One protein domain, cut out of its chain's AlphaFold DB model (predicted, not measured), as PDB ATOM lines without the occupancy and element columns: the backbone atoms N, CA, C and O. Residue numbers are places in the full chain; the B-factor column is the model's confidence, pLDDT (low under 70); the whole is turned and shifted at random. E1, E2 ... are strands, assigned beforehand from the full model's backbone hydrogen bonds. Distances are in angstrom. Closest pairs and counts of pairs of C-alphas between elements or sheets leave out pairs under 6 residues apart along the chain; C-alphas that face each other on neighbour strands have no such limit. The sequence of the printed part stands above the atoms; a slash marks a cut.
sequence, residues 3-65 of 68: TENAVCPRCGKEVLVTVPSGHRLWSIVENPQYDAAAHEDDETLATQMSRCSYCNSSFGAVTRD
ATOM      1  N   THR A   3       7.725  -5.128 -44.745       83.62
ATOM      2  CA  THR A   3       8.329  -6.173 -45.588       83.62
ATOM      3  C   THR A   3       8.896  -7.278 -44.714       83.62
ATOM      4  O   THR A   3       9.665  -6.986 -43.800       83.62
ATOM      5  N   GLU A   4       8.551  -8.528 -45.016       86.56
ATOM      6  CA  GLU A   4       9.059  -9.718 -44.331       86.56
ATOM      7  C   GLU A   4       9.935 -10.545 -45.280       86.56
ATOM      8  O   GLU A   4       9.693 -10.600 -46.489       86.56
ATOM      9  N   ASN A   5      10.972 -11.181 -44.731       87.25
ATOM     10  CA  ASN A   5      11.809 -12.120 -45.473       87.25
ATOM     11  C   ASN A   5      11.216 -13.522 -45.387       87.25
ATOM     12  O   ASN A   5      10.900 -14.000 -44.299       87.25
ATOM     13  N   ALA A   6      11.127 -14.197 -46.528       83.81
ATOM     14  CA  ALA A   6      10.679 -15.575 -46.605       83.81
ATOM     15  C   ALA A   6      11.571 -16.393 -47.535       83.81
ATOM     16  O   ALA A   6      12.043 -15.902 -48.558       83.81
ATOM     17  N   VAL A   7      11.792 -17.662 -47.202       85.69
ATOM     18  CA  VAL A   7      12.563 -18.580 -48.046       85.69
ATOM     19  C   VAL A   7      11.597 -19.376 -48.909       85.69
ATOM     20  O   VAL A   7      10.709 -20.054 -48.396       85.69
ATOM     21  N   CYS A   8      11.776 -19.335 -50.227       85.62
ATOM     22  CA  CYS A   8      10.996 -20.169 -51.126       85.62
ATOM     23  C   CYS A   8      11.383 -21.648 -50.925       85.62
ATOM     24  O   CYS A   8      12.511 -22.019 -51.258       85.62
ATOM     25  N   PRO A   9      10.468 -22.533 -50.491       79.88
ATOM     26  CA  PRO A   9      10.775 -23.939 -50.234       79.88
ATOM     27  C   PRO A   9      11.125 -24.705 -51.516       79.88
ATOM     28  O   PRO A   9      11.774 -25.743 -51.461       79.88
ATOM     29  N   ARG A  10      10.733 -24.188 -52.689       84.81
ATOM     30  CA  ARG A  10      10.978 -24.849 -53.975       84.81
ATOM     31  C   ARG A  10      12.366 -24.593 -54.555       84.81
ATOM     32  O   ARG A  10      12.908 -25.466 -55.219       84.81
ATOM     33  N   CYS A  11      12.920 -23.396 -54.363       88.56
ATOM     34  CA  CYS A  11      14.227 -23.028 -54.924       88.56
ATOM     35  C   CYS A  11      15.265 -22.615 -53.871       88.56
ATOM     36  O   CYS A  11      16.404 -22.330 -54.229       88.56
ATOM     37  N   GLY A  12      14.882 -22.557 -52.593       87.88
ATOM     38  CA  GLY A  12      15.746 -22.169 -51.477       87.88
ATOM     39  C   GLY A  12      16.180 -20.702 -51.485       87.88
ATOM     40  O   GLY A  12      17.046 -20.327 -50.704       87.88
ATOM     41  N   LYS A  13      15.631 -19.869 -52.378       89.69
ATOM     42  CA  LYS A  13      15.965 -18.442 -52.462       89.69
ATOM     43  C   LYS A  13      15.143 -17.631 -51.470       89.69
ATOM     44  O   LYS A  13      13.936 -17.838 -51.353       89.69
ATOM     45  N   GLU A  14      15.804 -16.686 -50.815       89.62
ATOM     46  CA  GLU A  14      15.151 -15.652 -50.020       89.62
ATOM     47  C   GLU A  14      14.423 -14.666 -50.932       89.62
ATOM     48  O   GLU A  14      14.952 -14.223 -51.954       89.62
ATOM     49  N   VAL A  15      13.190 -14.344 -50.564       87.38
ATOM     50  CA  VAL A  15      12.322 -13.393 -51.246       87.38
ATOM     51  C   VAL A  15      11.716 -12.437 -50.227       87.38
ATOM     52  O   VAL A  15      11.302 -12.833 -49.138       87.38
ATOM     53  N   LEU A  16      11.659 -11.165 -50.607       87.44
ATOM     54  CA  LEU A  16      11.015 -10.114 -49.830       87.44
ATOM     55  C   LEU A  16       9.529 -10.072 -50.173       87.44
ATOM     56  O   LEU A  16       9.159  -9.889 -51.336       87.44
ATOM     57  N   VAL A  17       8.683 -10.215 -49.158       85.19
ATOM     58  CA  VAL A  17       7.226 -10.138 -49.280       85.19
ATOM     59  C   VAL A  17       6.746  -8.849 -48.639       85.19
ATOM     60  O   VAL A  17       7.133  -8.524 -47.519       85.19
ATOM     61  N   THR A  18       5.893  -8.104 -49.339       86.06
ATOM     62  CA  THR A  18       5.234  -6.932 -48.751       86.06
ATOM     63  C   THR A  18       3.981  -7.387 -48.019       86.06
ATOM     64  O   THR A  18       3.078  -7.949 -48.628       86.06
ATOM     65  N   VAL A  19       3.924  -7.128 -46.717       84.88
ATOM     66  CA  VAL A  19       2.825  -7.507 -45.832       84.88
ATOM     67  C   VAL A  19       2.055  -6.240 -45.431       84.88
ATOM     68  O   VAL A  19       2.642  -5.286 -44.897       84.88
ATOM     69  N   PRO A  20       0.744  -6.149 -45.713       83.00
ATOM     70  CA  PRO A  20      -0.070  -5.027 -45.267       83.00
ATOM     71  C   PRO A  20      -0.084  -4.927 -43.736       83.00
ATOM     72  O   PRO A  20       0.098  -5.906 -43.020       83.00
ATOM     73  N   SER A  21      -0.311  -3.724 -43.208       81.12
ATOM     74  CA  SER A  21      -0.469  -3.557 -41.758       81.12
ATOM     75  C   SER A  21      -1.695  -4.351 -41.282       81.12
ATOM     76  O   SER A  21      -2.712  -4.365 -41.975       81.12
ATOM     77  N   GLY A  22      -1.604  -5.033 -40.138       79.94
ATOM     78  CA  GLY A  22      -2.688  -5.911 -39.676       79.94
ATOM     79  C   GLY A  22      -2.684  -7.315 -40.299       79.94
ATOM     80  O   GLY A  22      -3.648  -8.047 -40.122       79.94
ATOM     81  N   HIS A  23      -1.653  -7.680 -41.067       83.69
ATOM     82  CA  HIS A  23      -1.533  -8.986 -41.722       83.69
ATOM     83  C   HIS A  23      -0.218  -9.663 -41.343       83.69
ATOM     84  O   HIS A  23       0.711  -9.011 -40.861       83.69
ATOM     85  N   ARG A  24      -0.139 -10.966 -41.604       81.56
ATOM     86  CA  ARG A  24       1.059 -11.779 -41.409       81.56
ATOM     87  C   ARG A  24       1.262 -12.712 -42.594       81.56
ATOM     88  O   ARG A  24       0.293 -13.214 -43.165       81.56
ATOM     89  N   LEU A  25       2.518 -12.961 -42.959       82.31
ATOM     90  CA  LEU A  25       2.842 -14.021 -43.902       82.31
ATOM     91  C   LEU A  25       2.764 -15.393 -43.220       82.31
ATOM     92  O   LEU A  25       3.470 -15.660 -42.249       82.31
ATOM     93  N   TRP A  26       1.945 -16.281 -43.773       80.62
ATOM     94  CA  TRP A  26       1.882 -17.691 -43.408       80.62
ATOM     95  C   TRP A  26       2.586 -18.536 -44.467       80.62
ATOM     96  O   TRP A  26       2.251 -18.480 -45.653       80.62
ATOM     97  N   SER A  27       3.573 -19.321 -44.039       74.31
ATOM     98  CA  SER A  27       4.289 -20.257 -44.906       74.31
ATOM     99  C   SER A  27       3.467 -21.526 -45.127       74.31
ATOM    100  O   SER A  27       2.965 -22.112 -44.168       74.31
ATOM    101  N   ILE A  28       3.395 -22.015 -46.372       70.00
ATOM    102  CA  ILE A  28       2.714 -23.289 -46.698       70.00
ATOM    103  C   ILE A  28       3.410 -24.469 -46.000       70.00
ATOM    104  O   ILE A  28       2.799 -25.494 -45.727       70.00
ATOM    105  N   VAL A  29       4.701 -24.328 -45.678       69.44
ATOM    106  CA  VAL A  29       5.455 -25.358 -44.950       69.44
ATOM    107  C   VAL A  29       4.926 -25.521 -43.525       69.44
ATOM    108  O   VAL A  29       4.799 -26.642 -43.040       69.44
ATOM    109  N   GLU A  30       4.620 -24.409 -42.859       66.19
ATOM    110  CA  GLU A  30       4.075 -24.418 -41.498       66.19
ATOM    111  C   GLU A  30       2.582 -24.738 -41.497       66.19
ATOM    112  O   GLU A  30       2.077 -25.335 -40.547       66.19
ATOM    113  N   ASN A  31       1.879 -24.353 -42.562       64.94
ATOM    114  CA  ASN A  31       0.446 -24.531 -42.669       64.94
ATOM    115  C   ASN A  31       0.060 -25.013 -44.079       64.94
ATOM    116  O   ASN A  31      -0.316 -24.203 -44.930       64.94
ATOM    117  N   PRO A  32       0.143 -26.333 -44.344       63.25
ATOM    118  CA  PRO A  32      -0.083 -26.908 -45.673       63.25
ATOM    119  C   PRO A  32      -1.526 -26.766 -46.163       63.25
ATOM    120  O   PRO A  32      -1.797 -27.004 -47.333       63.25
ATOM    121  N   GLN A  33      -2.451 -26.357 -45.288       60.50
ATOM    122  CA  GLN A  33      -3.807 -25.978 -45.684       60.50
ATOM    123  C   GLN A  33      -3.795 -24.766 -46.621       60.50
ATOM    124  O   GLN A  33      -4.604 -24.708 -47.532       60.50
ATOM    125  N   TYR A  34      -2.818 -23.865 -46.484       60.31
ATOM    126  CA  TYR A  34      -2.641 -22.693 -47.346       60.31
ATOM    127  C   TYR A  34      -1.894 -23.013 -48.646       60.31
ATOM    128  O   TYR A  34      -1.218 -22.148 -49.208       60.31
ATOM    129  N   ASP A  35      -1.989 -24.257 -49.129       58.31
ATOM    130  CA  ASP A  35      -1.421 -24.619 -50.417       58.31
ATOM    131  C   ASP A  35      -2.085 -23.803 -51.527       58.31
ATOM    132  O   ASP A  35      -3.304 -23.776 -51.708       58.31
ATOM    133  N   ALA A  36      -1.243 -23.096 -52.268       54.03
ATOM    134  CA  ALA A  36      -1.661 -22.116 -53.250       54.03
ATOM    135  C   ALA A  36      -2.408 -22.705 -54.456       54.03
ATOM    136  O   ALA A  36      -2.925 -21.938 -55.261       54.03
ATOM    137  N   ALA A  37      -2.432 -24.031 -54.615       49.72
ATOM    138  CA  ALA A  37      -3.247 -24.685 -55.632       49.72
ATOM    139  C   ALA A  37      -4.673 -24.999 -55.143       49.72
ATOM    140  O   ALA A  37      -5.537 -25.281 -55.967       49.72
ATOM    141  N   ALA A  38      -4.922 -24.978 -53.829       50.06
ATOM    142  CA  ALA A  38      -6.178 -25.442 -53.239       50.06
ATOM    143  C   ALA A  38      -7.130 -24.312 -52.805       50.06
ATOM    144  O   ALA A  38      -8.321 -24.562 -52.638       50.06
ATOM    145  N   HIS A  39      -6.633 -23.081 -52.644       53.09
ATOM    146  CA  HIS A  39      -7.396 -21.953 -52.091       53.09
ATOM    147  C   HIS A  39      -7.591 -20.780 -53.069       53.09
ATOM    148  O   HIS A  39      -7.542 -19.623 -52.666       53.09
ATOM    149  N   GLU A  40      -7.837 -21.052 -54.355       51.28
ATOM    150  CA  GLU A  40      -8.351 -20.009 -55.267       51.28
ATOM    151  C   GLU A  40      -9.804 -19.589 -54.934       51.28
ATOM    152  O   GLU A  40     -10.221 -18.515 -55.353       51.28
ATOM    153  N   ASP A  41     -10.540 -20.370 -54.125       47.91
ATOM    154  CA  ASP A  41     -11.968 -20.149 -53.813       47.91
ATOM    155  C   ASP A  41     -12.264 -19.614 -52.393       47.91
ATOM    156  O   ASP A  41     -13.406 -19.271 -52.094       47.91
ATOM    157  N   ASP A  42     -11.273 -19.519 -51.497       45.66
ATOM    158  CA  ASP A  42     -11.505 -19.061 -50.114       45.66
ATOM    159  C   ASP A  42     -11.158 -17.573 -49.973       45.66
ATOM    160  O   ASP A  42     -10.159 -17.171 -49.370       45.66
ATOM    161  N   GLU A  43     -12.007 -16.735 -50.576       48.94
ATOM    162  CA  GLU A  43     -11.920 -15.266 -50.533       48.94
ATOM    163  C   GLU A  43     -11.994 -14.690 -49.102       48.94
ATOM    164  O   GLU A  43     -11.791 -13.492 -48.896       48.94
ATOM    165  N   THR A  44     -12.289 -15.514 -48.091       50.88
ATOM    166  CA  THR A  44     -12.622 -15.033 -46.749       50.88
ATOM    167  C   THR A  44     -11.446 -14.886 -45.785       50.88
ATOM    168  O   THR A  44     -11.570 -14.119 -44.831       50.88
ATOM    169  N   LEU A  45     -10.295 -15.530 -46.024       54.25
ATOM    170  CA  LEU A  45      -9.162 -15.504 -45.075       54.25
ATOM    171  C   LEU A  45      -7.797 -15.158 -45.695       54.25
ATOM    172  O   LEU A  45      -6.977 -14.507 -45.037       54.25
ATOM    173  N   ALA A  46      -7.538 -15.531 -46.951       59.88
ATOM    174  CA  ALA A  46      -6.266 -15.259 -47.623       59.88
ATOM    175  C   ALA A  46      -6.384 -14.039 -48.547       59.88
ATOM    176  O   ALA A  46      -6.892 -14.119 -49.659       59.88
ATOM    177  N   THR A  47      -5.880 -12.889 -48.101       62.19
ATOM    178  CA  THR A  47      -5.988 -11.635 -48.862       62.19
ATOM    179  C   THR A  47      -5.029 -11.596 -50.057       62.19
ATOM    180  O   THR A  47      -5.301 -10.911 -51.041       62.19
ATOM    181  N   GLN A  48      -3.890 -12.302 -49.993       70.69
ATOM    182  CA  GLN A  48      -2.915 -12.315 -51.087       70.69
ATOM    183  C   GLN A  48      -1.976 -13.530 -51.037       70.69
ATOM    184  O   GLN A  48      -1.247 -13.723 -50.066       70.69
ATOM    185  N   MET A  49      -1.911 -14.325 -52.109       76.00
ATOM    186  CA  MET A  49      -0.887 -15.372 -52.234       76.00
ATOM    187  C   MET A  49       0.494 -14.774 -52.529       76.00
ATOM    188  O   MET A  49       0.653 -13.925 -53.408       76.00
ATOM    189  N   SER A  50       1.514 -15.263 -51.825       80.62
ATOM    190  CA  SER A  50       2.912 -14.875 -52.019       80.62
ATOM    191  C   SER A  50       3.607 -15.814 -53.001       80.62
ATOM    192  O   SER A  50       3.646 -17.035 -52.808       80.62
ATOM    193  N   ARG A  51       4.178 -15.234 -54.063       83.06
ATOM    194  CA  ARG A  51       4.906 -15.946 -55.123       83.06
ATOM    195  C   ARG A  51       6.381 -15.595 -55.122       83.06
ATOM    196  O   ARG A  51       6.764 -14.445 -54.931       83.06
ATOM    197  N   CYS A  52       7.214 -16.605 -55.336       85.25
ATOM    198  CA  CYS A  52       8.654 -16.429 -55.398       85.25
ATOM    199  C   CYS A  52       9.035 -15.750 -56.714       85.25
ATOM    200  O   CYS A  52       8.731 -16.271 -57.781       85.25
ATOM    201  N   SER A  53       9.756 -14.632 -56.654       86.44
ATOM    202  CA  SER A  53      10.210 -13.900 -57.844       86.44
ATOM    203  C   SER A  53      11.187 -14.690 -58.726       86.44
ATOM    204  O   SER A  53      11.301 -14.404 -59.913       86.44
ATOM    205  N   TYR A  54      11.876 -15.695 -58.173       88.44
ATOM    206  CA  TYR A  54      12.881 -16.481 -58.898       88.44
ATOM    207  C   TYR A  54      12.299 -17.658 -59.679       88.44
ATOM    208  O   TYR A  54      12.690 -17.895 -60.818       88.44
ATOM    209  N   CYS A  55      11.401 -18.432 -59.065       88.38
ATOM    210  CA  CYS A  55      10.847 -19.651 -59.668       88.38
ATOM    211  C   CYS A  55       9.342 -19.563 -59.945       88.38
ATOM    212  O   CYS A  55       8.749 -20.547 -60.383       88.38
ATOM    213  N   ASN A  56       8.723 -18.417 -59.648       84.69
ATOM    214  CA  ASN A  56       7.287 -18.155 -59.765       84.69
ATOM    215  C   ASN A  56       6.391 -19.155 -59.008       84.69
ATOM    216  O   ASN A  56       5.187 -19.226 -59.239       84.69
ATOM    217  N   SER A  57       6.970 -19.936 -58.094       83.31
ATOM    218  CA  SER A  57       6.220 -20.858 -57.253       83.31
ATOM    219  C   SER A  57       5.575 -20.086 -56.121       83.31
ATOM    220  O   SER A  57       6.242 -19.304 -55.437       83.31
ATOM    221  N   SER A  58       4.301 -20.347 -55.886       80.31
ATOM    222  CA  SER A  58       3.648 -19.931 -54.656       80.31
ATOM    223  C   SER A  58       4.300 -20.627 -53.459       80.31
ATOM    224  O   SER A  58       4.725 -21.782 -53.570       80.31
ATOM    225  N   PHE A  59       4.445 -19.910 -52.347       81.00
ATOM    226  CA  PHE A  59       5.113 -20.431 -51.147       81.00
ATOM    227  C   PHE A  59       4.506 -19.962 -49.819       81.00
ATOM    228  O   PHE A  59       4.954 -20.398 -48.759       81.00
ATOM    229  N   GLY A  60       3.492 -19.101 -49.858       82.19
ATOM    230  CA  GLY A  60       2.800 -18.629 -48.667       82.19
ATOM    231  C   GLY A  60       1.552 -17.838 -49.017       82.19
ATOM    232  O   GLY A  60       1.300 -17.536 -50.187       82.19
ATOM    233  N   ALA A  61       0.806 -17.466 -47.989       82.31
ATOM    234  CA  ALA A  61      -0.338 -16.574 -48.083       82.31
ATOM    235  C   ALA A  61      -0.197 -15.462 -47.045       82.31
ATOM    236  O   ALA A  61       0.220 -15.697 -45.913       82.31
ATOM    237  N   VAL A  62      -0.529 -14.240 -47.437       82.00
ATOM    238  CA  VAL A  62      -0.671 -13.113 -46.526       82.00
ATOM    239  C   VAL A  62      -2.123 -13.081 -46.080       82.00
ATOM    240  O   VAL A  62      -3.027 -12.863 -46.893       82.00
ATOM    241  N   THR A  63      -2.337 -13.328 -44.795       78.25
ATOM    242  CA  THR A  63      -3.667 -13.360 -44.183       78.25
ATOM    243  C   THR A  63      -3.762 -12.261 -43.139       78.25
ATOM    244  O   THR A  63      -2.753 -11.814 -42.578       78.25
ATOM    245  N   ARG A  64      -4.978 -11.765 -42.914       77.31
ATOM    246  CA  ARG A  64      -5.222 -10.770 -41.875       77.31
ATOM    247  C   ARG A  64      -5.017 -11.432 -40.518       77.31
ATOM    248  O   ARG A  64      -5.592 -12.480 -40.244       77.31
ATOM    249  N   ASP A  65      -4.196 -10.824 -39.675       70.00
ATOM    250  CA  ASP A  65      -4.061 -11.277 -38.299       70.00
ATOM    251  C   ASP A  65      -5.301 -10.787 -37.543       70.00
ATOM    252  O   ASP A  65      -5.489  -9.587 -37.336       70.00
TER     253      ASP A  65
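This is residues 3 to 65 of the 68 residues of an uncharacterized protein of marine sediment metagenome (UniProt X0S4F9). In a small sandwich, two sheets face to face, the hairpin E1 and E2 faces the sheet E3, E5, E4; a long loop joins E3 to E4. The 63 printed residues include five strands, E1 to E5 along the chain, and no named helix; both sheets are antiparallel. The class is all strand, with 29 residues in strands, under half. It is compact, radius of gyration of the C-alphas 10.8 A, spans 29 by 25 by 18 A.

E1, residues 3 to 7, begins at C-alpha 3 (8.329, -6.173, -45.588) and is 13.3 A long. E2, residues 14 to 19, is 15.4 A; E3, 23 to 27, 13.1 A; E4, 46 to 51, 13.5 A; E5, 58 to 64, 18.1 A, ending at C-alpha 64 (-5.222, -10.770, -41.875).

Within hydrogen-bond range are N 4 and O 17 of E1 and E2, 2.9 A; N 26 and O 61 of E3 and E5, 2.8 A; N 50 and O 60 of the hairpin E4 and E5, 2.8 A. The closest C-alphas of E2 and E5, Val 19 and Val 62, are 6.6 A apart.

The farthest C-alphas, Gly 12 and Thr 44, are 29.6 A apart. The printed part has no cut. The link E3 to E4 is long, 18 residues. Residues 29 to 47 have pLDDT under 70.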